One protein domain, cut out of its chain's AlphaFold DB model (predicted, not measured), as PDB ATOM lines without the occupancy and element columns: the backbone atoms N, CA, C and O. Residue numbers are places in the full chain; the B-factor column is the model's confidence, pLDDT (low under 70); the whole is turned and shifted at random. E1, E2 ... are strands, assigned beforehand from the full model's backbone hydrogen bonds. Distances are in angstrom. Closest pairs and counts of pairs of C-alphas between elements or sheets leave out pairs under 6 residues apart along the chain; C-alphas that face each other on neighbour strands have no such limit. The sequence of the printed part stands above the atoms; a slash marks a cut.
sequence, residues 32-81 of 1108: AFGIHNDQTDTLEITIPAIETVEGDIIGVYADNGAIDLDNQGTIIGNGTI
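What this domain is: This is residues 32 to 81 of the 1108 residues of an uncharacterized protein of Sphingopyxis macrogoltabida (UniProt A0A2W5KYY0). The chain is wound in two stacked turns of a three-sided coil, with E1, E2 and E3 as the sides of the first turn and E4, E5 and E6 as the sides of the second. Each strand of the second turn runs side by side with one of the first, E4 with E1, E5 with E2 and E6 with E3, and the two turns together make a flat, roughly triangular slab. The printed part has 50 residues, with no named helix and six named strands in the order E1, E2, E3, E4, E5, E6, which hold 28 of the residues; the class is all strand. There are three sheets of two strands each, E1 = E4, E2 = E5 and E3 = E6, and each is parallel. The whole is compact, with a radius of gyration of the C-alphas of 10.7 A, and its C-alphas span 27 by 26 by 11 A.

Where its parts are: The printed part begins at Ala 32. E1 follows as residues 33 to 37, beginning at C-alpha 33 (-24.611, -44.650, -33.580) and measuring 9.9 A from first to last C-alpha. E2, residues 43 to 47, is 12.9 A long, and E3, residues 52 to 55, is 10.0 A long. E4, residues 58 to 62, begins the second turn with C-alpha 58 at (-29.282, -45.073, -35.292) and is 10.1 A long. E5, residues 67 to 71, is 11.9 A long. E6, residues 74 to 77, is 10.3 A long and ends at C-alpha 77 (-31.932, -41.826, -34.354).

How they stand to each other: E1 and E4 are parallel neighbours with 2 degrees between their directions, and C-alphas 35 and 60, which face each other, are 4.7 A apart. Across this pair N 37 and O 61 are within hydrogen-bond range at 2.8 A, and so are N 61 and O 35 at 2.8 A. E2 and E5 are parallel neighbours at 7 degrees; the facing C-alphas 45 and 69 are 4.7 A apart, and within hydrogen-bond range are N 45 and O 68 at 2.8 A and N 70 and O 45 at 2.8 A. E3 and E6 are also parallel neighbours at 7 degrees; the facing C-alphas 54 and 76 are 4.6 A apart, and N 53 and O 74 are within hydrogen-bond range at 2.8 A, as are N 76 and O 53 at 2.8 A. E3 runs on into E4 across a break of 2 residues, at 82 degrees. The closest C-alphas of E1 and E3 are those of Gly 34 and Gly 55, 4.2 A apart. The closest C-alphas of E4 and E6 are those of Ile 58 and Gly 77, 4.3 A apart. The closest C-alphas of E1 and E2 are those of Asn 37 and Leu 43, 6.5 A apart. E4 and E5 meet only through their link, and so do E5 and E6. E3 and E5 are apart; E2 and E4 are only just apart, with their closest C-alphas 8.3 A from each other.

The domain as a whole: The two C-alphas farthest apart are those of Thr 40 and Ile 50, at 29.2 A. The first and last printed C-alphas, those of Ala 32 and Ile 81, are 12.8 A apart. The printed part has no cut. The five links between successive strands are tight, with 5 residues from E1 to E2, 4 from E2 to E3, 2 from E3 to E4, 4 from E4 to E5 and 2 from E5 to E6. The mean pLDDT of the printed part is 91.7, and no printed residue is under 70.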
ATOM      1  N   ALA A  32     -22.307 -41.977 -35.996       78.88
ATOM      2  CA  ALA A  32     -23.415 -42.662 -36.655       78.88
ATOM      3  C   ALA A  32     -24.379 -43.345 -35.669       78.88
ATOM      4  O   ALA A  32     -25.584 -43.393 -35.929       78.88
ATOM      5  N   PHE A  33     -23.858 -43.853 -34.548       88.50
ATOM      6  CA  PHE A  33     -24.611 -44.650 -33.580       88.50
ATOM      7  C   PHE A  33     -24.488 -44.091 -32.162       88.50
ATOM      8  O   PHE A  33     -23.381 -43.785 -31.723       88.50
ATOM      9  N   GLY A  34     -25.601 -44.012 -31.426       88.62
ATOM     10  CA  GLY A  34     -25.576 -43.640 -30.006       88.62
ATOM     11  C   GLY A  34     -24.968 -44.745 -29.132       88.62
ATOM     12  O   GLY A  34     -24.013 -44.508 -28.392       88.62
ATOM     13  N   ILE A  35     -25.496 -45.969 -29.251       90.94
ATOM     14  CA  ILE A  35     -24.959 -47.210 -28.664       90.94
ATOM     15  C   ILE A  35     -24.946 -48.296 -29.749       90.94
ATOM     16  O   ILE A  35     -25.940 -48.491 -30.442       90.94
ATOM     17  N   HIS A  36     -23.841 -49.026 -29.898       91.81
ATOM     18  CA  HIS A  36     -23.662 -50.060 -30.927       91.81
ATOM     19  C   HIS A  36     -23.096 -51.329 -30.285       91.81
ATOM     20  O   HIS A  36     -22.057 -51.262 -29.631       91.81
ATOM     21  N   ASN A  37     -23.798 -52.456 -30.430       92.12
ATOM     22  CA  ASN A  37     -23.291 -53.773 -30.050       92.12
ATOM     23  C   ASN A  37     -22.652 -54.458 -31.266       92.12
ATOM     24  O   ASN A  37     -23.329 -55.155 -32.025       92.12
ATOM     25  N   ASP A  38     -21.354 -54.238 -31.445       86.06
ATOM     26  CA  ASP A  38     -20.508 -54.850 -32.475       86.06
ATOM     27  C   ASP A  38     -19.853 -56.171 -32.016       86.06
ATOM     28  O   ASP A  38     -19.128 -56.825 -32.773       86.06
ATOM     29  N   GLN A  39     -20.140 -56.609 -30.787       87.50
ATOM     30  CA  GLN A  39     -19.633 -57.844 -30.188       87.50
ATOM     31  C   GLN A  39     -20.667 -58.961 -30.279       87.50
ATOM     32  O   GLN A  39     -21.853 -58.693 -30.379       87.50
ATOM     33  N   THR A  40     -20.236 -60.222 -30.213       84.81
ATOM     34  CA  THR A  40     -21.140 -61.383 -30.319       84.81
ATOM     35  C   THR A  40     -21.983 -61.636 -29.067       84.81
ATOM     36  O   THR A  40     -23.004 -62.318 -29.142       84.81
ATOM     37  N   ASP A  41     -21.549 -61.131 -27.911       90.31
ATOM     38  CA  ASP A  41     -22.240 -61.326 -26.636       90.31
ATOM     39  C   ASP A  41     -23.439 -60.372 -26.497       90.31
ATOM     40  O   ASP A  41     -23.497 -59.302 -27.110       90.31
ATOM     41  N   THR A  42     -24.416 -60.753 -25.671       92.31
ATOM     42  CA  THR A  42     -25.548 -59.878 -25.348       92.31
ATOM     43  C   THR A  42     -25.070 -58.652 -24.572       92.31
ATOM     44  O   THR A  42     -24.391 -58.786 -23.554       92.31
ATOM     45  N   LEU A  43     -25.467 -57.461 -25.019       93.25
ATOM     46  CA  LEU A  43     -25.160 -56.203 -24.344       93.25
ATOM     47  C   LEU A  43     -26.351 -55.733 -23.496       93.25
ATOM     48  O   LEU A  43     -27.403 -55.391 -24.035       93.25
ATOM     49  N   GLU A  44     -26.166 -55.678 -22.175       94.75
ATOM     50  CA  GLU A  44     -27.119 -55.066 -21.237       94.75
ATOM     51  C   GLU A  44     -26.983 -53.532 -21.257       94.75
ATOM     52  O   GLU A  44     -25.892 -52.986 -21.062       94.75
ATOM     53  N   ILE A  45     -28.089 -52.821 -21.482       94.06
ATOM     54  CA  ILE A  45     -28.137 -51.365 -21.644       94.06
ATOM     55  C   ILE A  45     -29.228 -50.792 -20.733       94.06
ATOM     56  O   ILE A  45     -30.396 -51.138 -20.866       94.06
ATOM     57  N   THR A  46     -28.880 -49.856 -19.846       94.44
ATOM     58  CA  THR A  46     -29.854 -49.120 -19.017       94.44
ATOM     59  C   THR A  46     -29.727 -47.619 -19.254       94.44
ATOM     60  O   THR A  46     -28.666 -47.051 -19.002       94.44
ATOM     61  N   ILE A  47     -30.812 -46.970 -19.687       93.69
ATOM     62  CA  ILE A  47     -30.875 -45.523 -19.951       93.69
ATOM     63  C   ILE A  47     -31.824 -44.872 -18.928       93.69
ATOM     64  O   ILE A  47     -33.039 -45.040 -19.032       93.69
ATOM     65  N   PRO A  48     -31.327 -44.128 -17.927       92.00
ATOM     66  CA  PRO A  48     -32.152 -43.468 -16.914       92.00
ATOM     67  C   PRO A  48     -33.014 -42.324 -17.472       92.00
ATOM     68  O   PRO A  48     -32.686 -41.713 -18.483       92.00
ATOM     69  N   ALA A  49     -34.060 -41.935 -16.733       90.50
ATOM     70  CA  ALA A  49     -35.082 -40.965 -17.163       90.50
ATOM     71  C   ALA A  49     -34.599 -39.578 -17.632       90.50
ATOM     72  O   ALA A  49     -35.319 -38.876 -18.334       90.50
ATOM     73  N   ILE A  50     -33.399 -39.156 -17.231       89.56
ATOM     74  CA  ILE A  50     -32.825 -37.849 -17.594       89.56
ATOM     75  C   ILE A  50     -31.818 -37.931 -18.747       89.56
ATOM     76  O   ILE A  50     -31.275 -36.904 -19.149       89.56
ATOM     77  N   GLU A  51     -31.504 -39.137 -19.217       93.12
ATOM     78  CA  GLU A  51     -30.470 -39.363 -20.220       93.12
ATOM     79  C   GLU A  51     -31.045 -39.298 -21.638       93.12
ATOM     80  O   GLU A  51     -32.194 -39.669 -21.888       93.12
ATOM     81  N   THR A  52     -30.230 -38.795 -22.566       93.25
ATOM     82  CA  THR A  52     -30.515 -38.808 -23.999       93.25
ATOM     83  C   THR A  52     -29.395 -39.544 -24.722       93.25
ATOM     84  O   THR A  52     -28.237 -39.133 -24.639       93.25
ATOM     85  N   VAL A  53     -29.752 -40.616 -25.422       92.50
ATOM     86  CA  VAL A  53     -28.878 -41.368 -26.324       92.50
ATOM     87  C   VAL A  53     -29.257 -40.991 -27.748       92.50
ATOM     88  O   VAL A  53     -30.371 -41.256 -28.188       92.50
ATOM     89  N   GLU A  54     -28.343 -40.344 -28.461       93.00
ATOM     90  CA  GLU A  54     -28.584 -39.817 -29.803       93.00
ATOM     91  C   GLU A  54     -27.493 -40.306 -30.757       93.00
ATOM     92  O   GLU A  54     -26.309 -40.239 -30.425       93.00
ATOM     93  N   GLY A  55     -27.899 -40.797 -31.929       90.19
ATOM     94  CA  GLY A  55     -27.006 -41.126 -33.039       90.19
ATOM     95  C   GLY A  55     -27.427 -40.413 -34.322       90.19
ATOM     96  O   GLY A  55     -28.622 -40.205 -34.561       90.19
ATOM     97  N   ASP A  56     -26.456 -40.060 -35.169       89.56
ATOM     98  CA  ASP A  56     -26.712 -39.393 -36.454       89.56
ATOM     99  C   ASP A  56     -27.550 -40.266 -37.401       89.56
ATOM    100  O   ASP A  56     -28.250 -39.743 -38.265       89.56
ATOM    101  N   ILE A  57     -27.486 -41.592 -37.232       89.12
ATOM    102  CA  ILE A  57     -28.201 -42.576 -38.045       89.12
ATOM    103  C   ILE A  57     -29.113 -43.437 -37.159       89.12
ATOM    104  O   ILE A  57     -30.333 -43.415 -37.330       89.12
ATOM    105  N   ILE A  58     -28.541 -44.163 -36.186       93.00
ATOM    106  CA  ILE A  58     -29.282 -45.073 -35.292       93.00
ATOM    107  C   ILE A  58     -29.019 -44.724 -33.824       93.00
ATOM    108  O   ILE A  58     -27.875 -44.520 -33.428       93.00
ATOM    109  N   GLY A  59     -30.058 -44.700 -32.988       93.88
ATOM    110  CA  GLY A  59     -29.898 -44.487 -31.544       93.88
ATOM    111  C   GLY A  59     -29.196 -45.664 -30.853       93.88
ATOM    112  O   GLY A  59     -28.128 -45.488 -30.270       93.88
ATOM    113  N   VAL A  60     -29.764 -46.869 -30.954       95.62
ATOM    114  CA  VAL A  60     -29.188 -48.128 -30.442       95.62
ATOM    115  C   VAL A  60     -29.181 -49.197 -31.539       95.62
ATOM    116  O   VAL A  60     -30.231 -49.497 -32.104       95.62
ATOM    117  N   TYR A  61     -28.025 -49.794 -31.838       94.12
ATOM    118  CA  TYR A  61     -27.881 -50.807 -32.888       94.12
ATOM    119  C   TYR A  61     -27.358 -52.142 -32.337       94.12
ATOM    120  O   TYR A  61     -26.235 -52.208 -31.837       94.12
ATOM    121  N   ALA A  62     -28.163 -53.203 -32.433       94.06
ATOM    122  CA  ALA A  62     -27.777 -54.578 -32.102       94.06
ATOM    123  C   ALA A  62     -27.259 -55.287 -33.361       94.06
ATOM    124  O   ALA A  62     -28.038 -55.905 -34.092       94.06
ATOM    125  N   ASP A  63     -25.969 -55.120 -33.646       89.62
ATOM    126  CA  ASP A  63     -25.360 -55.495 -34.922       89.62
ATOM    127  C   ASP A  63     -24.849 -56.935 -34.925       89.62
ATOM    128  O   ASP A  63     -25.384 -57.775 -35.640       89.62
ATOM    129  N   ASN A  64     -23.858 -57.243 -34.083       88.19
ATOM    130  CA  ASN A  64     -23.187 -58.547 -34.054       88.19
ATOM    131  C   ASN A  64     -23.614 -59.418 -32.856       88.19
ATOM    132  O   ASN A  64     -23.425 -60.632 -32.868       88.19
ATOM    133  N   GLY A  65     -24.238 -58.807 -31.845       90.19
ATOM    134  CA  GLY A  65     -24.790 -59.474 -30.667       90.19
ATOM    135  C   GLY A  65     -26.152 -58.904 -30.280       90.19
ATOM    136  O   GLY A  65     -26.516 -57.787 -30.655       90.19
ATOM    137  N   ALA A  66     -26.929 -59.686 -29.531       93.56
ATOM    138  CA  ALA A  66     -28.239 -59.267 -29.034       93.56
ATOM    139  C   ALA A  66     -28.127 -58.107 -28.028       93.56
ATOM    140  O   ALA A  66     -27.060 -57.850 -27.471       93.56
ATOM    141  N   ILE A  67     -29.234 -57.424 -27.748       96.06
ATOM    142  CA  ILE A  67     -29.300 -56.407 -26.686       96.06
ATOM    143  C   ILE A  67     -30.355 -56.769 -25.644       96.06
ATOM    144  O   ILE A  67     -31.368 -57.377 -25.983       96.06
ATOM    145  N   ASP A  68     -30.125 -56.355 -24.401       96.44
ATOM    146  CA  ASP A  68     -31.136 -56.276 -23.344       96.44
ATOM    147  C   ASP A  68     -31.224 -54.818 -22.874       96.44
ATOM    148  O   ASP A  68     -30.359 -54.325 -22.150       96.44
ATOM    149  N   LEU A  69     -32.205 -54.085 -23.403       97.00
ATOM    150  CA  LEU A  69     -32.341 -52.639 -23.251       97.00
ATOM    151  C   LEU A  69     -33.472 -52.285 -22.278       97.00
ATOM    152  O   LEU A  69     -34.627 -52.564 -22.570       97.00
ATOM    153  N   ASP A  70     -33.161 -51.565 -21.198       96.75
ATOM    154  CA  ASP A  70     -34.120 -50.875 -20.319       96.75
ATOM    155  C   ASP A  70     -34.003 -49.349 -20.494       96.75
ATOM    156  O   ASP A  70     -33.064 -48.712 -20.005       96.75
ATOM    157  N   ASN A  71     -34.951 -48.746 -21.219       97.19
ATOM    158  CA  ASN A  71     -35.005 -47.311 -21.481       97.19
ATOM    159  C   ASN A  71     -36.071 -46.604 -20.638       97.19
ATOM    160  O   ASN A  71     -37.268 -46.773 -20.859       97.19
ATOM    161  N   GLN A  72     -35.638 -45.710 -19.755       96.44
ATOM    162  CA  GLN A  72     -36.479 -44.742 -19.044       96.44
ATOM    163  C   GLN A  72     -36.308 -43.315 -19.600       96.44
ATOM    164  O   GLN A  72     -37.146 -42.455 -19.331       96.44
ATOM    165  N   GLY A  73     -35.222 -43.052 -20.341       94.75
ATOM    166  CA  GLY A  73     -34.828 -41.744 -20.879       94.75
ATOM    167  C   GLY A  73     -35.303 -41.486 -22.312       94.75
ATOM    168  O   GLY A  73     -36.432 -41.799 -22.676       94.75
ATOM    169  N   THR A  74     -34.463 -40.855 -23.134       96.25
ATOM    170  CA  THR A  74     -34.767 -40.529 -24.541       96.25
ATOM    171  C   THR A  74     -33.746 -41.169 -25.484       96.25
ATOM    172  O   THR A  74     -32.551 -40.959 -25.315       96.25
ATOM    173  N   ILE A  75     -34.200 -41.904 -26.500       96.88
ATOM    174  CA  ILE A  75     -33.375 -42.437 -27.592       96.88
ATOM    175  C   ILE A  75     -33.774 -41.741 -28.896       96.88
ATOM    176  O   ILE A  75     -34.962 -41.694 -29.222       96.88
ATOM    177  N   ILE A  76     -32.802 -41.219 -29.645       94.88
ATOM    178  CA  ILE A  76     -33.019 -40.523 -30.920       94.88
ATOM    179  C   ILE A  76     -32.093 -41.104 -31.996       94.88
ATOM    180  O   ILE A  76     -30.876 -41.134 -31.823       94.88
ATOM    181  N   GLY A  77     -32.664 -41.542 -33.118       92.81
ATOM    182  CA  GLY A  77     -31.932 -41.826 -34.354       92.81
ATOM    183  C   GLY A  77     -32.279 -40.798 -35.426       92.81
ATOM    184  O   GLY A  77     -33.427 -40.739 -35.864       92.81
ATOM    185  N   ASN A  78     -31.303 -39.993 -35.853       89.56
ATOM    186  CA  ASN A  78     -31.512 -38.901 -36.817       89.56
ATOM    187  C   ASN A  78     -31.421 -39.333 -38.292       89.56
ATOM    188  O   ASN A  78     -31.494 -38.485 -39.186       89.56
ATOM    189  N   GLY A  79     -31.265 -40.634 -38.550       85.56
ATOM    190  CA  GLY A  79     -31.168 -41.171 -39.900       85.56
ATOM    191  C   GLY A  79     -32.448 -40.982 -40.715       85.56
ATOM    192  O   GLY A  79     -33.526 -40.689 -40.194       85.56
ATOM    193  N   THR A  80     -32.318 -41.145 -42.028       84.62
ATOM    194  CA  THR A  80     -33.380 -40.851 -43.003       84.62
ATOM    195  C   THR A  80     -33.786 -42.063 -43.836       84.62
ATOM    196  O   THR A  80     -34.711 -41.962 -44.636       84.62
ATOM    197  N   ILE A  81     -33.093 -43.196 -43.699       81.38
ATOM    198  CA  ILE A  81     -33.340 -44.402 -44.491       81.38
ATOM    199  C   ILE A  81     -34.377 -45.266 -43.772       81.38
ATOM    200  O   ILE A  81     -34.078 -45.914 -42.775       81.38
TER     201      ILE A  81